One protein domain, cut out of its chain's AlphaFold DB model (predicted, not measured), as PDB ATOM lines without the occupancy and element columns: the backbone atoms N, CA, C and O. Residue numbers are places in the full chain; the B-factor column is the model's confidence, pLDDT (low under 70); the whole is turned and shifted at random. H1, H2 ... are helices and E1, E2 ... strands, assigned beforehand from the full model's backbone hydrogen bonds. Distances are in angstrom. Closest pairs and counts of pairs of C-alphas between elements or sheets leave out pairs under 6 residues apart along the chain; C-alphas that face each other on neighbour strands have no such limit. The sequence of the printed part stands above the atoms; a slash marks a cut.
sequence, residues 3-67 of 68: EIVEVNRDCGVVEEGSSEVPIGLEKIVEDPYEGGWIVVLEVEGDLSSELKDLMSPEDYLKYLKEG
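AT A GLANCE: This is residues 3 to 67 of the 68 residues of an uncharacterized protein of Candidatus Korarchaeota archaeon (UniProt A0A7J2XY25). The model is an open arch with two legs and a wide empty space between them. One leg is a ribbon of two antiparallel strands, E1 beside E2, with the short helix H1 and a long loop, residues 8 to 24, at its foot; the other leg is a thin arm of H2 and H3 that folds back from the end of E2. Within the loop, residues 15 to 20 stick out. The printed part has 65 residues with three named helices and two named strands, in the order E1, H1, E2, H2, H3; under half of the residues, 29, are in named elements, and the class is mixed, helices and strands. The whole is loose, with a radius of gyration of the C-alphas of 15.4 A, and spans 37 by 35 by 22 A.

IN THESE COORDINATES: Find C-alpha 3 at (40.710, -119.050, 13.748); there E1, residues 3 to 7, begins, and it runs 11.2 A. Its partner E2, residues 39 to 43, starts at C-alpha 39 at (49.793, -120.575, 9.250) and runs 12.6 A. Between them in the chain is H1, residues 25 to 30, 9.1 A long. After E2 look for H2, residues 50 to 53, 5.6 A long, and then H3, residues 57 to 65, 12.6 A long, which ends at C-alpha 65 at (60.897, -101.685, -8.190).

HOW THE PARTS SIT: Start at the sheet, where E1 and E2 are antiparallel neighbours at 160 degrees between their directions. The C-alphas of Val 7 and Val 39 face each other at 4.5 A, and those of Glu 3 and Glu 42 at 5.3 A. N 3 and O 42 are 2.9 A apart and N 40 and O 6 also 2.9 A, both within hydrogen-bond range. H1 touches no helix and is apart from H2 and H3. On the other leg, H2 and H3 are apart from each other and from E1, and H3 is apart from E2. In H3 each O i to N i+4 pair is within hydrogen-bond range, in H1 1 of 2, with 2 of 3 O i to N i+3 pairs; H2 is too short for an i+4 pair, and its one i+3 pair is within range.

THE WHOLE: The two C-alphas farthest apart are those of Ser 19 and Glu 58, 38.9 A. The printed part has no cut. The link from E1 to H1, 17 residues, is long, and that from H2 to H3 is tight. Residues 45 to 54, of which 50 to 53 belong to H2, stand free, as do residues 56 to 62, of which 57 to 62 belong to H3. Mean pLDDT of the printed part is 82.7; look at residues 12 to 24 and residue 67 for values under 70.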
ATOM      1  N   GLU A   3      40.143-118.033  12.863       85.75
ATOM      2  CA  GLU A   3      40.710-119.050  13.748       85.75
ATOM      3  C   GLU A   3      41.931-119.683  13.073       85.75
ATOM      4  O   GLU A   3      41.916-119.986  11.878       85.75
ATOM      5  N   ILE A   4      43.019-119.848  13.830       86.81
ATOM      6  CA  ILE A   4      44.185-120.595  13.356       86.81
ATOM      7  C   ILE A   4      43.819-122.073  13.388       86.81
ATOM      8  O   ILE A   4      43.627-122.637  14.462       86.81
ATOM      9  N   VAL A   5      43.768-122.694  12.212       90.62
ATOM     10  CA  VAL A   5      43.483-124.129  12.083       90.62
ATOM     11  C   VAL A   5      44.758-124.955  11.974       90.62
ATOM     12  O   VAL A   5      44.783-126.107  12.402       90.62
ATOM     13  N   GLU A   6      45.841-124.366  11.459       88.69
ATOM     14  CA  GLU A   6      47.124-125.051  11.327       88.69
ATOM     15  C   GLU A   6      48.309-124.090  11.466       88.69
ATOM     16  O   GLU A   6      48.271-122.951  10.997       88.69
ATOM     17  N   VAL A   7      49.387-124.575  12.083       87.00
ATOM     18  CA  VAL A   7      50.681-123.890  12.177       87.00
ATOM     19  C   VAL A   7      51.751-124.831  11.641       87.00
ATOM     20  O   VAL A   7      51.860-125.969  12.106       87.00
ATOM     21  N   ASN A   8      52.566-124.361  10.698       85.56
ATOM     22  CA  ASN A   8      53.670-125.145  10.157       85.56
ATOM     23  C   ASN A   8      54.767-125.281  11.214       85.56
ATOM     24  O   ASN A   8      55.528-124.351  11.417       85.56
ATOM     25  N   ARG A   9      54.904-126.415  11.899       80.00
ATOM     26  CA  ARG A   9      55.910-126.545  12.975       80.00
ATOM     27  C   ARG A   9      57.361-126.562  12.492       80.00
ATOM     28  O   ARG A   9      58.259-126.353  13.302       80.00
ATOM     29  N   ASP A  10      57.589-126.769  11.198       77.38
ATOM     30  CA  ASP A  10      58.934-126.728  10.626       77.38
ATOM     31  C   ASP A  10      59.395-125.281  10.399       77.38
ATOM     32  O   ASP A  10      60.574-124.980  10.572       77.38
ATOM     33  N   CYS A  11      58.470-124.390  10.032       75.62
ATOM     34  CA  CYS A  11      58.755-123.009   9.612       75.62
ATOM     35  C   CYS A  11      58.073-121.945  10.493       75.62
ATOM     36  O   CYS A  11      58.181-120.749  10.235       75.62
ATOM     37  N   GLY A  12      57.304-122.378  11.490       60.34
ATOM     38  CA  GLY A  12      56.267-121.589  12.143       60.34
ATOM     39  C   GLY A  12      56.723-120.866  13.394       60.34
ATOM     40  O   GLY A  12      57.752-121.160  13.989       60.34
ATOM     41  N   VAL A  13      55.916-119.877  13.757       62.47
ATOM     42  CA  VAL A  13      56.174-118.861  14.779       62.47
ATOM     43  C   VAL A  13      56.591-119.479  16.119       62.47
ATOM     44  O   VAL A  13      55.930-120.380  16.630       62.47
ATOM     45  N   VAL A  14      57.669-118.943  16.701       59.31
ATOM     46  CA  VAL A  14      58.084-119.212  18.087       59.31
ATOM     47  C   VAL A  14      56.908-118.877  19.007       59.31
ATOM     48  O   VAL A  14      56.473-117.726  19.043       59.31
ATOM     49  N   GLU A  15      56.387-119.860  19.744       59.84
ATOM     50  CA  GLU A  15      55.379-119.586  20.772       59.84
ATOM     51  C   GLU A  15      55.947-118.583  21.784       59.84
ATOM     52  O   GLU A  15      57.098-118.703  22.211       59.84
ATOM     53  N   GLU A  16      55.162-117.572  22.163       52.59
ATOM     54  CA  GLU A  16      55.612-116.543  23.100       52.59
ATOM     55  C   GLU A  16      56.026-117.197  24.435       52.59
ATOM     56  O   GLU A  16      55.203-117.766  25.149       52.59
ATOM     57  N   GLY A  17      57.327-117.153  24.752       58.66
ATOM     58  CA  GLY A  17      57.919-117.817  25.922       58.66
ATOM     59  C   GLY A  17      58.689-119.114  25.629       58.66
ATOM     60  O   GLY A  17      59.312-119.655  26.545       58.66
ATOM     61  N   SER A  18      58.708-119.590  24.383       58.88
ATOM     62  CA  SER A  18      59.542-120.721  23.965       58.88
ATOM     63  C   SER A  18      60.992-120.294  23.718       58.88
ATOM     64  O   SER A  18      61.268-119.265  23.103       58.88
ATOM     65  N   SER A  19      61.942-121.102  24.198       58.56
ATOM     66  CA  SER A  19      63.374-120.969  23.890       58.56
ATOM     67  C   SER A  19      63.781-121.705  22.610       58.56
ATOM     68  O   SER A  19      64.958-121.704  22.249       58.56
ATOM     69  N   GLU A  20      62.839-122.388  21.959       59.47
ATOM     70  CA  GLU A  20      63.094-123.187  20.767       59.47
ATOM     71  C   GLU A  20      62.965-122.312  19.518       59.47
ATOM     72  O   GLU A  20      61.899-121.787  19.207       59.47
ATOM     73  N   VAL A  21      64.079-122.145  18.800       59.38
ATOM     74  CA  VAL A  21      64.072-121.561  17.456       59.38
ATOM     75  C   VAL A  21      63.708-122.682  16.479       59.38
ATOM     76  O   VAL A  21      64.410-123.698  16.469       59.38
ATOM     77  N   PRO A  22      62.650-122.534  15.661       62.34
ATOM     78  CA  PRO A  22      62.306-123.508  14.637       62.34
ATOM     79  C   PRO A  22      63.518-123.741  13.737       62.34
ATOM     80  O   PRO A  22      64.052-122.811  13.134       62.34
ATOM     81  N   ILE A  23      63.973-124.989  13.669       60.38
ATOM     82  CA  ILE A  23      65.178-125.367  12.918       60.38
ATOM     83  C   ILE A  23      64.957-125.187  11.400       60.38
ATOM     84  O   ILE A  23      65.917-125.033  10.655       60.38
ATOM     85  N   GLY A  24      63.707-125.147  10.926       64.50
ATOM     86  CA  GLY A  24      63.366-125.144   9.502       64.50
ATOM     87  C   GLY A  24      63.161-123.776   8.847       64.50
ATOM     88  O   GLY A  24      62.523-123.719   7.799       64.50
ATOM     89  N   LEU A  25      63.728-122.683   9.379       74.06
ATOM     90  CA  LEU A  25      63.698-121.369   8.704       74.06
ATOM     91  C   LEU A  25      64.315-121.397   7.292       74.06
ATOM     92  O   LEU A  25      63.956-120.579   6.449       74.06
ATOM     93  N   GLU A  26      65.209-122.348   7.014       81.94
ATOM     94  CA  GLU A  26      65.806-122.559   5.688       81.94
ATOM     95  C   GLU A  26      64.741-122.781   4.603       81.94
ATOM     96  O   GLU A  26      64.852-122.231   3.508       81.94
ATOM     97  N   LYS A  27      63.643-123.475   4.932       82.06
ATOM     98  CA  LYS A  27      62.537-123.717   3.995       82.06
ATOM     99  C   LYS A  27      61.825-122.429   3.576       82.06
ATOM    100  O   LYS A  27      61.385-122.338   2.439       82.06
ATOM    101  N   ILE A  28      61.753-121.419   4.449       85.62
ATOM    102  CA  ILE A  28      61.180-120.102   4.103       85.62
ATOM    103  C   ILE A  28      62.025-119.424   3.021       85.62
ATOM    104  O   ILE A  28      61.499-118.714   2.170       85.62
ATOM    105  N   VAL A  29      63.343-119.628   3.049       86.56
ATOM    106  CA  VAL A  29      64.263-119.028   2.078       86.56
ATOM    107  C   VAL A  29      64.246-119.794   0.757       86.56
ATOM    108  O   VAL A  29      64.224-119.173  -0.304       86.56
ATOM    109  N   GLU A  30      64.281-121.125   0.814       91.06
ATOM    110  CA  GLU A  30      64.389-121.979  -0.373       91.06
ATOM    111  C   GLU A  30      63.063-122.129  -1.129       91.06
ATOM    112  O   GLU A  30      63.061-122.147  -2.361       91.06
ATOM    113  N   ASP A  31      61.945-122.209  -0.408       90.88
ATOM    114  CA  ASP A  31      60.616-122.466  -0.963       90.88
ATOM    115  C   ASP A  31      59.511-121.787  -0.118       90.88
ATOM    116  O   ASP A  31      58.774-122.440   0.628       90.88
ATOM    117  N   PRO A  32      59.386-120.448  -0.201       89.50
ATOM    118  CA  PRO A  32      58.549-119.654   0.705       89.50
ATOM    119  C   PRO A  32      57.047-119.937   0.613       89.50
ATOM    120  O   PRO A  32      56.319-119.638   1.559       89.50
ATOM    121  N   TYR A  33      56.564-120.452  -0.520       90.88
ATOM    122  CA  TYR A  33      55.128-120.550  -0.793       90.88
ATOM    123  C   TYR A  33      54.579-121.974  -0.693       90.88
ATOM    124  O   TYR A  33      53.408-122.116  -0.345       90.88
ATOM    125  N   GLU A  34      55.378-123.012  -0.967       89.44
ATOM    126  CA  GLU A  34      54.921-124.401  -0.821       89.44
ATOM    127  C   GLU A  34      55.353-124.981   0.529       89.44
ATOM    128  O   GLU A  34      54.503-125.246   1.374       89.44
ATOM    129  N   GLY A  35      56.652-125.159   0.776       87.62
ATOM    130  CA  GLY A  35      57.167-125.709   2.036       87.62
ATOM    131  C   GLY A  35      57.261-124.708   3.195       87.62
ATOM    132  O   GLY A  35      57.223-125.115   4.359       87.62
ATOM    133  N   GLY A  36      57.385-123.417   2.881       87.94
ATOM    134  CA  GLY A  36      57.683-122.325   3.814       87.94
ATOM    135  C   GLY A  36      56.480-121.544   4.354       87.94
ATOM    136  O   GLY A  36      56.673-120.496   4.970       87.94
ATOM    137  N   TRP A  37      55.247-122.016   4.146       89.06
ATOM    138  CA  TRP A  37      54.050-121.374   4.706       89.06
ATOM    139  C   TRP A  37      54.090-121.339   6.243       89.06
ATOM    140  O   TRP A  37      54.714-122.186   6.877       89.06
ATOM    141  N   ILE A  38      53.405-120.367   6.854       86.44
ATOM    142  CA  ILE A  38      53.504-120.116   8.304       86.44
ATOM    143  C   ILE A  38      52.267-120.625   9.059       86.44
ATOM    144  O   ILE A  38      52.392-121.402  10.006       86.44
ATOM    145  N   VAL A  39      51.075-120.197   8.637       88.38
ATOM    146  CA  VAL A  39      49.793-120.575   9.250       88.38
ATOM    147  C   VAL A  39      48.706-120.757   8.197       88.38
ATOM    148  O   VAL A  39      48.727-120.092   7.160       88.38
ATOM    149  N   VAL A  40      47.728-121.606   8.501       89.81
ATOM    150  CA  VAL A  40      46.444-121.674   7.799       89.81
ATOM    151  C   VAL A  40      45.376-121.109   8.726       89.81
ATOM    152  O   VAL A  40      45.282-121.483   9.899       89.81
ATOM    153  N   LEU A  41      44.586-120.181   8.192       90.25
ATOM    154  CA  LEU A  41      43.496-119.517   8.896       90.25
ATOM    155  C   LEU A  41      42.172-119.919   8.257       90.25
ATOM    156  O   LEU A  41      42.028-119.839   7.036       90.25
ATOM    157  N   GLU A  42      41.196-120.282   9.079       90.81
ATOM    158  CA  GLU A  42      39.803-120.348   8.658       90.81
ATOM    159  C   GLU A  42      39.119-119.042   9.052       90.81
ATOM    160  O   GLU A  42      39.240-118.569  10.185       90.81
ATOM    161  N   VAL A  43      38.437-118.412   8.096       88.62
ATOM    162  CA  VAL A  43      37.721-117.160   8.336       88.62
ATOM    163  C   VAL A  43      36.272-117.341   7.934       88.62
ATOM    164  O   VAL A  43      35.964-117.657   6.787       88.62
ATOM    165  N   GLU A  44      35.377-117.117   8.889       86.00
ATOM    166  CA  GLU A  44      33.944-117.128   8.631       86.00
ATOM    167  C   GLU A  44      33.509-115.850   7.897       86.00
ATOM    168  O   GLU A  44      33.818-114.738   8.338       86.00
ATOM    169  N   GLY A  45      32.732-116.008   6.822       85.12
ATOM    170  CA  GLY A  45      32.121-114.906   6.071       85.12
ATOM    171  C   GLY A  45      32.620-114.774   4.630       85.12
ATOM    172  O   GLY A  45      33.371-115.610   4.133       85.12
ATOM    173  N   ASP A  46      32.156-113.730   3.940       86.00
ATOM    174  CA  ASP A  46      32.683-113.358   2.625       86.00
ATOM    175  C   ASP A  46      33.949-112.515   2.808       86.00
ATOM    176  O   ASP A  46      33.888-111.436   3.386       86.00
ATOM    177  N   LEU A  47      35.078-113.010   2.300       87.31
ATOM    178  CA  LEU A  47      36.375-112.325   2.321       87.31
ATOM    179  C   LEU A  47      36.582-111.384   1.128       87.31
ATOM    180  O   LEU A  47      37.643-110.772   0.986       87.31
ATOM    181  N   SER A  48      35.621-111.307   0.204       86.69
ATOM    182  CA  SER A  48      35.809-110.609  -1.066       86.69
ATOM    183  C   SER A  48      36.049-109.108  -0.912       86.69
ATOM    184  O   SER A  48      36.615-108.502  -1.821       86.69
ATOM    185  N   SER A  49      35.616-108.487   0.187       86.31
ATOM    186  CA  SER A  49      35.904-107.084   0.505       86.31
ATOM    187  C   SER A  49      37.345-106.891   0.960       86.31
ATOM    188  O   SER A  49      38.048-106.053   0.412       86.31
ATOM    189  N   GLU A  50      37.795-107.695   1.910       87.00
ATOM    190  CA  GLU A  50      39.092-107.597   2.567       87.00
ATOM    191  C   GLU A  50      40.221-107.973   1.605       87.00
ATOM    192  O   GLU A  50      41.271-107.335   1.582       87.00
ATOM    193  N   LEU A  51      39.994-108.973   0.747       90.44
ATOM    194  CA  LEU A  51      40.966-109.383  -0.266       90.44
ATOM    195  C   LEU A  51      41.167-108.331  -1.367       90.44
ATOM    196  O   LEU A  51      42.215-108.334  -2.005       90.44
ATOM    197  N   LYS A  52      40.201-107.427  -1.596       92.06
ATOM    198  CA  LYS A  52      40.350-106.330  -2.575       92.06
ATOM    199  C   LYS A  52      41.301-105.234  -2.105       92.06
ATOM    200  O   LYS A  52      41.801-104.498  -2.948       92.06
ATOM    201  N   ASP A  53      41.538-105.133  -0.801       93.06
ATOM    202  CA  ASP A  53      42.461-104.149  -0.230       93.06
ATOM    203  C   ASP A  53      43.929-104.610  -0.319       93.06
ATOM    204  O   ASP A  53      44.848-103.833  -0.049       93.06
ATOM    205  N   LEU A  54      44.169-105.867  -0.710       94.81
ATOM    206  CA  LEU A  54      45.506-106.417  -0.917       94.81
ATOM    207  C   LEU A  54      46.026-106.102  -2.324       94.81
ATOM    208  O   LEU A  54      45.274-106.027  -3.294       94.81
ATOM    209  N   MET A  55      47.347-105.954  -2.441       95.94
ATOM    210  CA  MET A  55      47.993-105.742  -3.736       95.94
ATOM    211  C   MET A  55      47.870-106.979  -4.624       95.94
ATOM    212  O   MET A  55      48.044-108.111  -4.162       95.94
ATOM    213  N   SER A  56      47.660-106.755  -5.923       95.94
ATOM    214  CA  SER A  56      47.867-107.809  -6.912       95.94
ATOM    215  C   SER A  56      49.361-108.168  -7.016       95.94
ATOM    216  O   SER A  56      50.224-107.377  -6.611       95.94
ATOM    217  N   PRO A  57      49.709-109.330  -7.598       96.44
ATOM    218  CA  PRO A  57      51.104-109.684  -7.855       96.44
ATOM    219  C   PRO A  57      51.858-108.632  -8.683       96.44
ATOM    220  O   PRO A  57      53.028-108.346  -8.426       96.44
ATOM    221  N   GLU A  58      51.195-108.030  -9.672       96.88
ATOM    222  CA  GLU A  58      51.771-107.001 -10.542       96.88
ATOM    223  C   GLU A  58      52.015-105.694  -9.788       96.88
ATOM    224  O   GLU A  58      53.086-105.092  -9.930       96.88
ATOM    225  N   ASP A  59      51.051-105.277  -8.966       95.62
ATOM    226  CA  ASP A  59      51.157-104.073  -8.143       95.62
ATOM    227  C   ASP A  59      52.263-104.221  -7.095       95.62
ATOM    228  O   ASP A  59      53.073-103.307  -6.916       95.62
ATOM    229  N   TYR A  60      52.384-105.398  -6.480       95.81
ATOM    230  CA  TYR A  60      53.469-105.693  -5.548       95.81
ATOM    231  C   TYR A  60      54.843-105.677  -6.237       95.81
ATOM    232  O   TYR A  60      55.797-105.081  -5.733       95.81
ATOM    233  N   LEU A  61      54.960-106.253  -7.437       96.44
ATOM    234  CA  LEU A  61      56.208-106.210  -8.206       96.44
ATOM    235  C   LEU A  61      56.596-104.777  -8.593       96.44
ATOM    236  O   LEU A  61      57.786-104.448  -8.643       96.44
ATOM    237  N   LYS A  62      55.611-103.931  -8.901       96.00
ATOM    238  CA  LYS A  62      55.832-102.512  -9.176       96.00
ATOM    239  C   LYS A  62      56.324-101.789  -7.922       96.00
ATOM    240  O   LYS A  62      57.354-101.126  -8.002       96.00
ATOM    241  N   TYR A  63      55.659-101.991  -6.785       96.06
ATOM    242  CA  TYR A  63      56.053-101.442  -5.484       96.06
ATOM    243  C   TYR A  63      57.524-101.756  -5.156       96.06
ATOM    244  O   TYR A  63      58.302-100.854  -4.858       96.06
ATOM    245  N   LEU A  64      57.962-103.008  -5.328       94.56
ATOM    246  CA  LEU A  64      59.358-103.404  -5.082       94.56
ATOM    247  C   LEU A  64      60.380-102.681  -5.980       94.56
ATOM    248  O   LEU A  64      61.511-102.440  -5.566       94.56
ATOM    249  N   LYS A  65      60.007-102.346  -7.220       94.19
ATOM    250  CA  LYS A  65      60.897-101.685  -8.190       94.19
ATOM    251  C   LYS A  65      61.002-100.180  -7.983       94.19
ATOM    252  O   LYS A  65      61.990 -99.588  -8.409       94.19
ATOM    253  N   GLU A  66      59.996 -99.570  -7.366       92.75
ATOM    254  CA  GLU A  66      59.966 -98.130  -7.100       92.75
ATOM    255  C   GLU A  66      60.865 -97.723  -5.918       92.75
ATOM    256  O   GLU A  66      61.069 -96.531  -5.705       92.75
ATOM    257  N   GLY A  67      61.512 -98.692  -5.253       61.81
ATOM    258  CA  GLY A  67      62.618 -98.448  -4.327       61.81
ATOM    259  C   GLY A  67      62.170 -97.751  -3.047       61.81
ATOM    260  O   GLY A  67      62.581 -96.623  -2.782       61.81
TER     261      GLY A  67